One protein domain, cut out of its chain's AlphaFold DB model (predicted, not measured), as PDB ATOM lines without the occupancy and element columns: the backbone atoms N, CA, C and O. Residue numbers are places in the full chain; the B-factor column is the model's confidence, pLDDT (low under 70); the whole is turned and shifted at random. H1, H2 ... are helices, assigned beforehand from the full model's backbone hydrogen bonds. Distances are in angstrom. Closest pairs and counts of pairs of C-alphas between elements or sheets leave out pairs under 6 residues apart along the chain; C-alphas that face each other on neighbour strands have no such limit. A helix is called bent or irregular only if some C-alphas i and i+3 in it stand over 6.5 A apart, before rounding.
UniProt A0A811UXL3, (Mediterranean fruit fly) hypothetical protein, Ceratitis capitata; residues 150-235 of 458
ATOM      1  N   PRO A 150     -10.472  -6.477  28.322       83.69
ATOM      2  CA  PRO A 150      -9.263  -7.006  28.946       83.69
ATOM      3  C   PRO A 150      -7.964  -6.524  28.291       83.69
ATOM      4  O   PRO A 150      -6.972  -6.349  29.001       83.69
ATOM      5  N   ALA A 151      -7.931  -6.296  26.972       86.88
ATOM      6  CA  ALA A 151      -6.694  -5.966  26.265       86.88
ATOM      7  C   ALA A 151      -6.175  -4.561  26.624       86.88
ATOM      8  O   ALA A 151      -4.984  -4.408  26.898       86.88
ATOM      9  N   ALA A 152      -7.058  -3.564  26.746       85.94
ATOM     10  CA  ALA A 152      -6.725  -2.245  27.284       85.94
ATOM     11  C   ALA A 152      -6.162  -2.317  28.720       85.94
ATOM     12  O   ALA A 152      -5.157  -1.673  29.035       85.94
ATOM     13  N   ARG A 153      -6.770  -3.141  29.589       86.94
ATOM     14  CA  ARG A 153      -6.287  -3.381  30.963       86.94
ATOM     15  C   ARG A 153      -4.916  -4.068  30.989       86.94
ATOM     16  O   ARG A 153      -4.085  -3.707  31.819       86.94
ATOM     17  N   HIS A 154      -4.674  -4.997  30.067       89.38
ATOM     18  CA  HIS A 154      -3.411  -5.725  29.920       89.38
ATOM     19  C   HIS A 154      -2.292  -4.799  29.436       89.38
ATOM     20  O   HIS A 154      -1.220  -4.772  30.031       89.38
ATOM     21  N   ALA A 155      -2.556  -3.974  28.419       88.00
ATOM     22  CA  ALA A 155      -1.583  -3.011  27.908       88.00
ATOM     23  C   ALA A 155      -1.128  -2.014  28.992       88.00
ATOM     24  O   ALA A 155       0.057  -1.714  29.097       88.00
ATOM     25  N   LEU A 156      -2.044  -1.548  29.854       88.69
ATOM     26  CA  LEU A 156      -1.677  -0.728  31.016       88.69
ATOM     27  C   LEU A 156      -0.836  -1.503  32.044       88.69
ATOM     28  O   LEU A 156       0.055  -0.917  32.655       88.69
ATOM     29  N   ALA A 157      -1.115  -2.788  32.263       86.94
ATOM     30  CA  ALA A 157      -0.341  -3.601  33.196       86.94
ATOM     31  C   ALA A 157       1.084  -3.861  32.677       86.94
ATOM     32  O   ALA A 157       2.028  -3.678  33.436       86.94
ATOM     33  N   GLN A 158       1.248  -4.169  31.386       91.25
ATOM     34  CA  GLN A 158       2.552  -4.306  30.723       91.25
ATOM     35  C   GLN A 158       3.365  -3.005  30.789       91.25
ATOM     36  O   GLN A 158       4.481  -3.021  31.293       91.25
ATOM     37  N   LEU A 159       2.771  -1.847  30.473       89.19
ATOM     38  CA  LEU A 159       3.455  -0.550  30.611       89.19
ATOM     39  C   LEU A 159       3.941  -0.252  32.047       89.19
ATOM     40  O   LEU A 159       4.928   0.462  32.218       89.19
ATOM     41  N   LEU A 160       3.267  -0.793  33.074       88.81
ATOM     42  CA  LEU A 160       3.670  -0.705  34.486       88.81
ATOM     43  C   LEU A 160       4.704  -1.769  34.906       88.81
ATOM     44  O   LEU A 160       5.341  -1.597  35.945       88.81
ATOM     45  N   ILE A 161       4.855  -2.852  34.138       90.31
ATOM     46  CA  ILE A 161       5.919  -3.858  34.287       90.31
ATOM     47  C   ILE A 161       7.206  -3.334  33.641       90.31
ATOM     48  O   ILE A 161       8.257  -3.378  34.274       90.31
ATOM     49  N   ASP A 162       7.104  -2.779  32.428       90.94
ATOM     50  CA  ASP A 162       8.212  -2.172  31.678       90.94
ATOM     51  C   ASP A 162       8.795  -0.946  32.401       90.94
ATOM     52  O   ASP A 162      10.004  -0.722  32.404       90.94
ATOM     53  N   ASN A 163       7.926  -0.143  33.027       88.00
ATOM     54  CA  ASN A 163       8.282   1.091  33.729       88.00
ATOM     55  C   ASN A 163       7.813   1.019  35.197       88.00
ATOM     56  O   ASN A 163       6.838   1.686  35.571       88.00
ATOM     57  N   PRO A 164       8.463   0.202  36.048       86.19
ATOM     58  CA  PRO A 164       8.020  -0.004  37.417       86.19
ATOM     59  C   PRO A 164       8.191   1.289  38.237       86.19
ATOM     60  O   PRO A 164       9.276   1.875  38.250       86.19
ATOM     61  N   PRO A 165       7.160   1.748  38.977       83.88
ATOM     62  CA  PRO A 165       7.191   3.026  39.702       83.88
ATOM     63  C   PRO A 165       8.191   3.074  40.871       83.88
ATOM     64  O   PRO A 165       8.394   4.133  41.465       83.88
ATOM     65  N   PHE A 166       8.786   1.938  41.233       86.06
ATOM     66  CA  PHE A 166       9.986   1.826  42.055       86.06
ATOM     67  C   PHE A 166      10.659   0.474  41.792       86.06
ATOM     68  O   PHE A 166       9.986  -0.505  41.477       86.06
ATOM     69  N   THR A 167      11.980   0.409  41.952       80.50
ATOM     70  CA  THR A 167      12.746  -0.843  41.884       80.50
ATOM     71  C   THR A 167      12.868  -1.499  43.260       80.50
ATOM     72  O   THR A 167      12.757  -0.835  44.295       80.50
ATOM     73  N   ARG A 168      13.170  -2.803  43.274       73.62
ATOM     74  CA  ARG A 168      13.422  -3.625  44.476       73.62
ATOM     75  C   ARG A 168      14.466  -3.016  45.429       73.62
ATOM     76  O   ARG A 168      14.405  -3.217  46.640       73.62
ATOM     77  N   GLU A 169      15.433  -2.282  44.889       70.94
ATOM     78  CA  GLU A 169      16.520  -1.618  45.617       70.94
ATOM     79  C   GLU A 169      16.058  -0.353  46.365       70.94
ATOM     80  O   GLU A 169      16.752   0.114  47.271       70.94
ATOM     81  N   SER A 170      14.881   0.191  46.032       72.62
ATOM     82  CA  SER A 170      14.316   1.405  46.629       72.62
ATOM     83  C   SER A 170      13.729   1.136  48.024       72.62
ATOM     84  O   SER A 170      12.514   1.129  48.228       72.62
ATOM     85  N   ARG A 171      14.615   0.934  49.013       59.28
ATOM     86  CA  ARG A 171      14.308   0.552  50.414       59.28
ATOM     87  C   ARG A 171      13.288   1.441  51.151       59.28
ATOM     88  O   ARG A 171      12.852   1.071  52.237       59.28
ATOM     89  N   SER A 172      12.955   2.614  50.616       63.00
ATOM     90  CA  SER A 172      12.073   3.615  51.234       63.00
ATOM     91  C   SER A 172      11.172   4.344  50.223       63.00
ATOM     92  O   SER A 172      10.762   5.484  50.459       63.00
ATOM     93  N   SER A 173      10.829   3.699  49.099       73.94
ATOM     94  CA  SER A 173       9.841   4.241  48.157       73.94
ATOM     95  C   SER A 173       8.542   4.617  48.878       73.94
ATOM     96  O   SER A 173       7.908   3.782  49.519       73.94
ATOM     97  N   ARG A 174       8.075   5.866  48.715       76.25
ATOM     98  CA  ARG A 174       6.800   6.357  49.294       76.25
ATOM     99  C   ARG A 174       5.558   5.618  48.757       76.25
ATOM    100  O   ARG A 174       4.437   5.887  49.208       76.25
ATOM    101  N   LEU A 175       5.752   4.745  47.768       78.31
ATOM    102  CA  LEU A 175       4.743   3.917  47.117       78.31
ATOM    103  C   LEU A 175       4.759   2.457  47.605       78.31
ATOM    104  O   LEU A 175       3.738   1.791  47.442       78.31
ATOM    105  N   ASP A 176       5.841   1.977  48.237       83.25
ATOM    106  CA  ASP A 176       5.849   0.660  48.889       83.25
ATOM    107  C   ASP A 176       5.008   0.724  50.173       83.25
ATOM    108  O   ASP A 176       5.281   1.508  51.087       83.25
ATOM    109  N   ARG A 177       3.921  -0.050  50.205       85.06
ATOM    110  CA  ARG A 177       2.903  -0.025  51.263       85.06
ATOM    111  C   ARG A 177       2.267  -1.407  51.417       85.06
ATOM    112  O   ARG A 177       2.005  -2.058  50.400       85.06
ATOM    113  N   PRO A 178       1.937  -1.849  52.644       85.12
ATOM    114  CA  PRO A 178       1.337  -3.164  52.859       85.12
ATOM    115  C   PRO A 178       0.010  -3.329  52.101       85.12
ATOM    116  O   PRO A 178      -0.230  -4.383  51.517       85.12
ATOM    117  N   GLU A 179      -0.805  -2.274  51.987       88.56
ATOM    118  CA  GLU A 179      -2.084  -2.314  51.265       88.56
ATOM    119  C   GLU A 179      -1.911  -2.489  49.744       88.56
ATOM    120  O   GLU A 179      -2.831  -2.951  49.063       88.56
ATOM    121  N   LEU A 180      -0.742  -2.139  49.187       88.19
ATOM    122  CA  LEU A 180      -0.404  -2.419  47.787       88.19
ATOM    123  C   LEU A 180      -0.087  -3.906  47.599       88.19
ATOM    124  O   LEU A 180      -0.623  -4.530  46.683       88.19
ATOM    125  N   VAL A 181       0.730  -4.476  48.489       88.44
ATOM    126  CA  VAL A 181       1.087  -5.904  48.484       88.44
ATOM    127  C   VAL A 181      -0.157  -6.776  48.662       88.44
ATOM    128  O   VAL A 181      -0.396  -7.672  47.852       88.44
ATOM    129  N   GLU A 182      -1.000  -6.475  49.653       88.44
ATOM    130  CA  GLU A 182      -2.277  -7.169  49.865       88.44
ATOM    131  C   GLU A 182      -3.191  -7.070  48.639       88.44
ATOM    132  O   GLU A 182      -3.793  -8.060  48.220       88.44
ATOM    133  N   ARG A 183      -3.286  -5.889  48.015       88.00
ATOM    134  CA  ARG A 183      -4.129  -5.690  46.830       88.00
ATOM    135  C   ARG A 183      -3.616  -6.448  45.605       88.00
ATOM    136  O   ARG A 183      -4.447  -6.980  44.870       88.00
ATOM    137  N   LEU A 184      -2.301  -6.525  45.394       88.81
ATOM    138  CA  LEU A 184      -1.694  -7.368  44.355       88.81
ATOM    139  C   LEU A 184      -1.989  -8.853  44.625       88.81
ATOM    140  O   LEU A 184      -2.514  -9.541  43.753       88.81
ATOM    141  N   TRP A 185      -1.782  -9.319  45.858       88.88
ATOM    142  CA  TRP A 185      -2.048 -10.703  46.265       88.88
ATOM    143  C   TRP A 185      -3.527 -11.109  46.123       88.88
ATOM    144  O   TRP A 185      -3.852 -12.197  45.643       88.88
ATOM    145  N   VAL A 186      -4.455 -10.222  46.493       89.75
ATOM    146  CA  VAL A 186      -5.904 -10.421  46.314       89.75
ATOM    147  C   VAL A 186      -6.303 -10.371  44.834       89.75
ATOM    148  O   VAL A 186      -7.211 -11.099  44.423       89.75
ATOM    149  N   ASN A 187      -5.621  -9.565  44.016       86.44
ATOM    150  CA  ASN A 187      -5.808  -9.562  42.566       86.44
ATOM    151  C   ASN A 187      -5.411 -10.916  41.952       86.44
ATOM    152  O   ASN A 187      -6.251 -11.544  41.307       86.44
ATOM    153  N   MET A 188      -4.193 -11.401  42.228       88.06
ATOM    154  CA  MET A 188      -3.679 -12.687  41.729       88.06
ATOM    155  C   MET A 188      -4.562 -13.881  42.102       88.06
ATOM    156  O   MET A 188      -4.650 -14.832  41.333       88.06
ATOM    157  N   ASN A 189      -5.159 -13.878  43.299       85.50
ATOM    158  CA  ASN A 189      -5.782 -15.079  43.865       85.50
ATOM    159  C   ASN A 189      -7.315 -15.084  43.844       85.50
ATOM    160  O   ASN A 189      -7.902 -16.160  43.831       85.50
ATOM    161  N   HIS A 190      -7.972 -13.917  43.833       77.38
ATOM    162  CA  HIS A 190      -9.433 -13.835  43.982       77.38
ATOM    163  C   HIS A 190     -10.128 -13.011  42.893       77.38
ATOM    164  O   HIS A 190     -11.180 -13.416  42.406       77.38
ATOM    165  N   LYS A 191      -9.592 -11.841  42.518       73.06
ATOM    166  CA  LYS A 191     -10.343 -10.882  41.681       73.06
ATOM    167  C   LYS A 191     -10.217 -11.101  40.174       73.06
ATOM    168  O   LYS A 191     -11.085 -10.633  39.447       73.06
ATOM    169  N   LEU A 192      -9.179 -11.799  39.710       75.94
ATOM    170  CA  LEU A 192      -8.932 -12.053  38.283       75.94
ATOM    171  C   LEU A 192      -8.970 -13.554  37.936       75.94
ATOM    172  O   LEU A 192      -8.290 -14.016  37.029       75.94
ATOM    173  N   ALA A 193      -9.794 -14.331  38.647       67.19
ATOM    174  CA  ALA A 193      -9.927 -15.776  38.436       67.19
ATOM    175  C   ALA A 193     -10.393 -16.169  37.014       67.19
ATOM    176  O   ALA A 193     -10.081 -17.264  36.556       67.19
ATOM    177  N   PHE A 194     -11.114 -15.278  36.323       77.00
ATOM    178  CA  PHE A 194     -11.629 -15.486  34.961       77.00
ATOM    179  C   PHE A 194     -10.728 -14.912  33.855       77.00
ATOM    180  O   PHE A 194     -11.030 -15.088  32.680       77.00
ATOM    181  N   ASP A 195      -9.648 -14.211  34.212       84.50
ATOM    182  CA  ASP A 195      -8.784 -13.490  33.275       84.50
ATOM    183  C   ASP A 195      -7.333 -13.931  33.490       84.50
ATOM    184  O   ASP A 195      -6.589 -13.369  34.296       84.50
ATOM    185  N   THR A 196      -6.946 -15.009  32.806       86.50
ATOM    186  CA  THR A 196      -5.619 -15.619  32.955       86.50
ATOM    187  C   THR A 196      -4.498 -14.680  32.525       86.50
ATOM    188  O   THR A 196      -3.432 -14.719  33.136       86.50
ATOM    189  N   LYS A 197      -4.732 -13.810  31.532       89.19
ATOM    190  CA  LYS A 197      -3.711 -12.882  31.034       89.19
ATOM    191  C   LYS A 197      -3.427 -11.784  32.055       89.19
ATOM    192  O   LYS A 197      -2.287 -11.656  32.492       89.19
ATOM    193  N   LEU A 198      -4.469 -11.098  32.535       86.94
ATOM    194  CA  LEU A 198      -4.308 -10.111  33.605       86.94
ATOM    195  C   LEU A 198      -3.824 -10.741  34.916       86.94
ATOM    196  O   LEU A 198      -3.161 -10.075  35.709       86.94
ATOM    197  N   ARG A 199      -4.136 -12.018  35.175       89.56
ATOM    198  CA  ARG A 199      -3.578 -12.738  36.325       89.56
ATOM    199  C   ARG A 199      -2.057 -12.878  36.217       89.56
ATOM    200  O   ARG A 199      -1.394 -12.634  37.223       89.56
ATOM    201  N   CYS A 200      -1.524 -13.224  35.043       90.69
ATOM    202  CA  CYS A 200      -0.078 -13.231  34.797       90.69
ATOM    203  C   CYS A 200       0.512 -11.826  34.957       90.69
ATOM    204  O   CYS A 200       1.406 -11.662  35.779       90.69
ATOM    205  N   ASP A 201      -0.080 -10.798  34.332       91.50
ATOM    206  CA  ASP A 201       0.415  -9.416  34.456       91.50
ATOM    207  C   ASP A 201       0.516  -8.950  35.928       91.50
ATOM    208  O   ASP A 201       1.425  -8.214  36.304       91.50
ATOM    209  N   MET A 202      -0.403  -9.377  36.806       90.25
ATOM    210  CA  MET A 202      -0.335  -9.058  38.242       90.25
ATOM    211  C   MET A 202       0.776  -9.814  38.992       90.25
ATOM    212  O   MET A 202       1.261  -9.305  40.002       90.25
ATOM    213  N   VAL A 203       1.175 -11.003  38.525       91.19
ATOM    214  CA  VAL A 203       2.336 -11.753  39.038       91.19
ATOM    215  C   VAL A 203       3.636 -11.126  38.535       91.19
ATOM    216  O   VAL A 203       4.531 -10.868  39.341       91.19
ATOM    217  N   ASP A 204       3.707 -10.796  37.249       92.38
ATOM    218  CA  ASP A 204       4.875 -10.180  36.617       92.38
ATOM    219  C   ASP A 204       5.148  -8.783  37.201       92.38
ATOM    220  O   ASP A 204       6.281  -8.472  37.567       92.38
ATOM    221  N   LEU A 205       4.100  -7.983  37.441       90.25
ATOM    222  CA  LEU A 205       4.197  -6.692  38.133       90.25
ATOM    223  C   LEU A 205       4.688  -6.834  39.582       90.25
ATOM    224  O   LEU A 205       5.466  -6.011  40.061       90.25
ATOM    225  N   TYR A 206       4.275  -7.881  40.299       90.25
ATOM    226  CA  TYR A 206       4.807  -8.155  41.638       90.25
ATOM    227  C   TYR A 206       6.283  -8.573  41.587       90.25
ATOM    228  O   TYR A 206       7.072  -8.138  42.427       90.25
ATOM    229  N   HIS A 207       6.673  -9.363  40.584       90.31
ATOM    230  CA  HIS A 207       8.064  -9.745  40.371       90.31
ATOM    231  C   HIS A 207       8.944  -8.540  39.986       90.31
ATOM    232  O   HIS A 207      10.052  -8.421  40.501       90.31
ATOM    233  N   ALA A 208       8.444  -7.601  39.179       88.88
ATOM    234  CA  ALA A 208       9.144  -6.357  38.850       88.88
ATOM    235  C   ALA A 208       9.370  -5.453  40.083       88.88
ATOM    236  O   ALA A 208      10.448  -4.881  40.244       88.88
ATOM    237  N   LEU A 209       8.380  -5.357  40.982       87.50
ATOM    238  CA  LEU A 209       8.448  -4.504  42.178       87.50
ATOM    239  C   LEU A 209       9.261  -5.116  43.338       87.50
ATOM    240  O   LEU A 209       9.993  -4.401  44.020       87.50
ATOM    241  N   TYR A 210       9.128  -6.424  43.588       86.62
ATOM    242  CA  TYR A 210       9.675  -7.088  44.788       86.62
ATOM    243  C   TYR A 210      10.572  -8.303  44.485       86.62
ATOM    244  O   TYR A 210      11.419  -8.684  45.302       86.62
ATOM    245  N   GLY A 211      10.430  -8.902  43.302       85.88
ATOM    246  CA  GLY A 211      11.131 -10.119  42.901       85.88
ATOM    247  C   GLY A 211      10.737 -11.341  43.734       85.88
ATOM    248  O   GLY A 211       9.615 -11.475  44.213       85.88
ATOM    249  N   THR A 212      11.696 -12.243  43.936       84.12
ATOM    250  CA  THR A 212      11.541 -13.471  44.737       84.12
ATOM    251  C   THR A 212      11.672 -13.258  46.252       84.12
ATOM    252  O   THR A 212      11.599 -14.221  47.016       84.12
ATOM    253  N   LYS A 213      11.896 -12.020  46.717       79.94
ATOM    254  CA  LYS A 213      12.104 -11.698  48.137       79.94
ATOM    255  C   LYS A 213      10.833 -11.129  48.769       79.94
ATOM    256  O   LYS A 213      10.046 -10.446  48.124       79.94
ATOM    257  N   ARG A 214      10.655 -11.375  50.069       79.62
ATOM    258  CA  ARG A 214       9.513 -10.852  50.832       79.62
ATOM    259  C   ARG A 214       9.563  -9.309  50.899       79.62
ATOM    260  O   ARG A 214      10.597  -8.797  51.332       79.62
ATOM    261  N   PRO A 215       8.483  -8.577  50.557       82.44
ATOM    262  CA  PRO A 215       8.455  -7.109  50.567       82.44
ATOM    263  C   PRO A 215       8.924  -6.481  51.886       82.44
ATOM    264  O   PRO A 215       8.559  -6.947  52.970       82.44
ATOM    265  N   LEU A 216       9.723  -5.414  51.796       74.81
ATOM    266  CA  LEU A 216      10.349  -4.760  52.954       74.81
ATOM    267  C   LEU A 216       9.322  -4.054  53.854       74.81
ATOM    268  O   LEU A 216       9.462  -4.099  55.079       74.81
ATOM    269  N   CYS A 217       8.253  -3.488  53.280       75.12
ATOM    270  CA  CYS A 217       7.139  -2.907  54.035       75.12
ATOM    271  C   CYS A 217       6.517  -3.877  55.059       75.12
ATOM    272  O   CYS A 217       6.199  -3.465  56.176       75.12
ATOM    273  N   LEU A 218       6.410  -5.173  54.730       75.44
ATOM    274  CA  LEU A 218       5.891  -6.196  55.644       75.44
ATOM    275  C   LEU A 218       6.881  -6.505  56.774       75.44
ATOM    276  O   LEU A 218       6.483  -6.592  57.933       75.44
ATOM    277  N   GLN A 219       8.174  -6.615  56.452       72.31
ATOM    278  CA  GLN A 219       9.225  -6.892  57.439       72.31
ATOM    279  C   GLN A 219       9.319  -5.764  58.482       72.31
ATOM    280  O   GLN A 219       9.360  -6.020  59.683       72.31
ATOM    281  N   SER A 220       9.280  -4.506  58.029       61.94
ATOM    282  CA  SER A 220       9.303  -3.328  58.905       61.94
ATOM    283  C   SER A 220       8.069  -3.253  59.817       61.94
ATOM    284  O   SER A 220       8.190  -2.943  61.007       61.94
ATOM    285  N   ALA A 221       6.884  -3.602  59.301       61.72
ATOM    286  CA  ALA A 221       5.655  -3.653  60.089       61.72
ATOM    287  C   ALA A 221       5.709  -4.729  61.191       61.72
ATOM    288  O   ALA A 221       5.314  -4.461  62.328       61.72
ATOM    289  N   GLU A 222       6.239  -5.916  60.889       62.75
ATOM    290  CA  GLU A 222       6.399  -7.004  61.861       62.75
ATOM    291  C   GLU A 222       7.431  -6.676  62.940       62.75
ATOM    292  O   GLU A 222       7.115  -6.787  64.123       62.75
ATOM    293  N   VAL A 223       8.615  -6.176  62.569       62.25
ATOM    294  CA  VAL A 223       9.632  -5.715  63.533       62.25
ATOM    295  C   VAL A 223       9.065  -4.604  64.426       62.25
ATOM    296  O   VAL A 223       9.207  -4.649  65.649       62.25
ATOM    297  N   SER A 224       8.328  -3.653  63.845       62.53
ATOM    298  CA  SER A 224       7.643  -2.595  64.599       62.53
ATOM    299  C   SER A 224       6.586  -3.129  65.569       62.53
ATOM    300  O   SER A 224       6.315  -2.492  66.585       62.53
ATOM    301  N   ASN A 225       5.956  -4.266  65.271       67.69
ATOM    302  CA  ASN A 225       4.972  -4.887  66.155       67.69
ATOM    303  C   ASN A 225       5.649  -5.729  67.246       67.69
ATOM    304  O   ASN A 225       5.279  -5.575  68.407       67.69
ATOM    305  N   MET A 226       6.711  -6.473  66.923       66.94
ATOM    306  CA  MET A 226       7.572  -7.154  67.903       66.94
ATOM    307  C   MET A 226       8.096  -6.177  68.965       66.94
ATOM    308  O   MET A 226       7.937  -6.424  70.160       66.94
ATOM    309  N   TYR A 227       8.631  -5.015  68.567       66.31
ATOM    310  CA  TYR A 227       9.075  -3.994  69.526       66.31
ATOM    311  C   TYR A 227       7.928  -3.432  70.382       66.31
ATOM    312  O   TYR A 227       8.104  -3.252  71.588       66.31
ATOM    313  N   LYS A 228       6.734  -3.201  69.814       71.25
ATOM    314  CA  LYS A 228       5.552  -2.789  70.600       71.25
ATOM    315  C   LYS A 228       5.140  -3.857  71.609       71.25
ATOM    316  O   LYS A 228       4.724  -3.505  72.710       71.25
ATOM    317  N   GLU A 229       5.243  -5.138  71.262       69.94
ATOM    318  CA  GLU A 229       4.918  -6.237  72.171       69.94
ATOM    319  C   GLU A 229       5.963  -6.377  73.281       69.94
ATOM    320  O   GLU A 229       5.574  -6.413  74.445       69.94
ATOM    321  N   ILE A 230       7.259  -6.279  72.975       72.44
ATOM    322  CA  ILE A 230       8.340  -6.229  73.979       72.44
ATOM    323  C   ILE A 230       8.138  -5.053  74.957       72.44
ATOM    324  O   ILE A 230       8.194  -5.240  76.173       72.44
ATOM    325  N   ILE A 231       7.814  -3.851  74.462       70.81
ATOM    326  CA  ILE A 231       7.514  -2.673  75.302       70.81
ATOM    327  C   ILE A 231       6.247  -2.889  76.152       70.81
ATOM    328  O   ILE A 231       6.177  -2.458  77.307       70.81
ATOM    329  N   LYS A 232       5.237  -3.572  75.607       67.12
ATOM    330  CA  LYS A 232       3.990  -3.926  76.301       67.12
ATOM    331  C   LYS A 232       4.211  -5.007  77.363       67.12
ATOM    332  O   LYS A 232       3.529  -4.988  78.381       67.12
ATOM    333  N   GLU A 233       5.171  -5.906  77.175       63.50
ATOM    334  CA  GLU A 233       5.576  -6.922  78.155       63.50
ATOM    335  C   GLU A 233       6.442  -6.326  79.273       63.50
ATOM    336  O   GLU A 233       6.209  -6.616  80.447       63.50
ATOM    337  N   GLY A 234       7.366  -5.415  78.943       58.09
ATOM    338  CA  GLY A 234       8.104  -4.622  79.933       58.09
ATOM    339  C   GLY A 234       7.161  -3.838  80.852       58.09
ATOM    340  O   GLY A 234       7.246  -3.947  82.074       58.09
ATOM    341  N   ASN A 235       6.173  -3.147  80.272       57.59
ATOM    342  CA  ASN A 235       5.149  -2.429  81.039       57.59
ATOM    343  C   ASN A 235       4.177  -3.341  81.817       57.59
ATOM    344  O   ASN A 235       3.585  -2.876  82.787       57.59
TER     345      ASN A 235
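This is residues 150 to 235 of the 458 residues of the protein "(Mediterranean fruit fly) hypothetical protein" of Ceratitis capitata (UniProt A0A811UXL3). Three helices lie side by side at small angles, H3 between H1 and H2, and a fourth, H4, sticks out beyond them as a long arm with residues 222 to 235. The link from H1 to H2 loops past the end of H3 at Tyr 210. The 86 printed residues hold four named helices, H1 to H4 in chain order, and no named strand; the class is all helix. The whole is loose, with a radius of gyration of the C-alphas of 16.0 A, and spans 56 by 27 by 19 A, the arm making much of the length.

Look first at H4, residues 216 to 235; it touches no helix. It is close to but not clearly touching H2, residues 178 to 191, at Pro 178 and Cys 217, their closest C-alphas, 5.9 A apart. H2, with its residues 184 to 188 alone, touches H3, residues 196 to 210, and the two form a helical hairpin, opposite ways at a shallow tilt of 21 degrees; the closest C-alphas, of Met 188 and Arg 199, are 5.4 A apart. H1, residues 150 to 162, touches H3 the same way at a shallow tilt of 18 degrees, closest at the C-alphas of Ile 161 and Leu 205, 5.1 A. H1 is apart from H2 and H4. Every O i to N i+4 pair is within hydrogen-bond range in H1, H3 and H4, and 9 of 10 in H2.

Find C-alpha 216 at (10.349, -4.760, 52.954); from there H4 runs 28.7 A to C-alpha 235 at (5.149, -2.429, 81.039). H3 measures 21.1 A, H1 18.3 A from C-alpha 150 at (-9.263, -7.006, 28.946), and H2 17.9 A. H2 is irregular, but only just: C-alphas 188 and 191 are 6.9 A apart.

The farthest C-alphas, of Ala 151 and Asn 235, are 56.2 A apart. The printed part has no cut; the link from H1 to H2, residues 163 to 177, is long, the other two tight. Look for pLDDT under 70 at residues 171 to 172, 193, 220 to 227, 229 and 232 to 235.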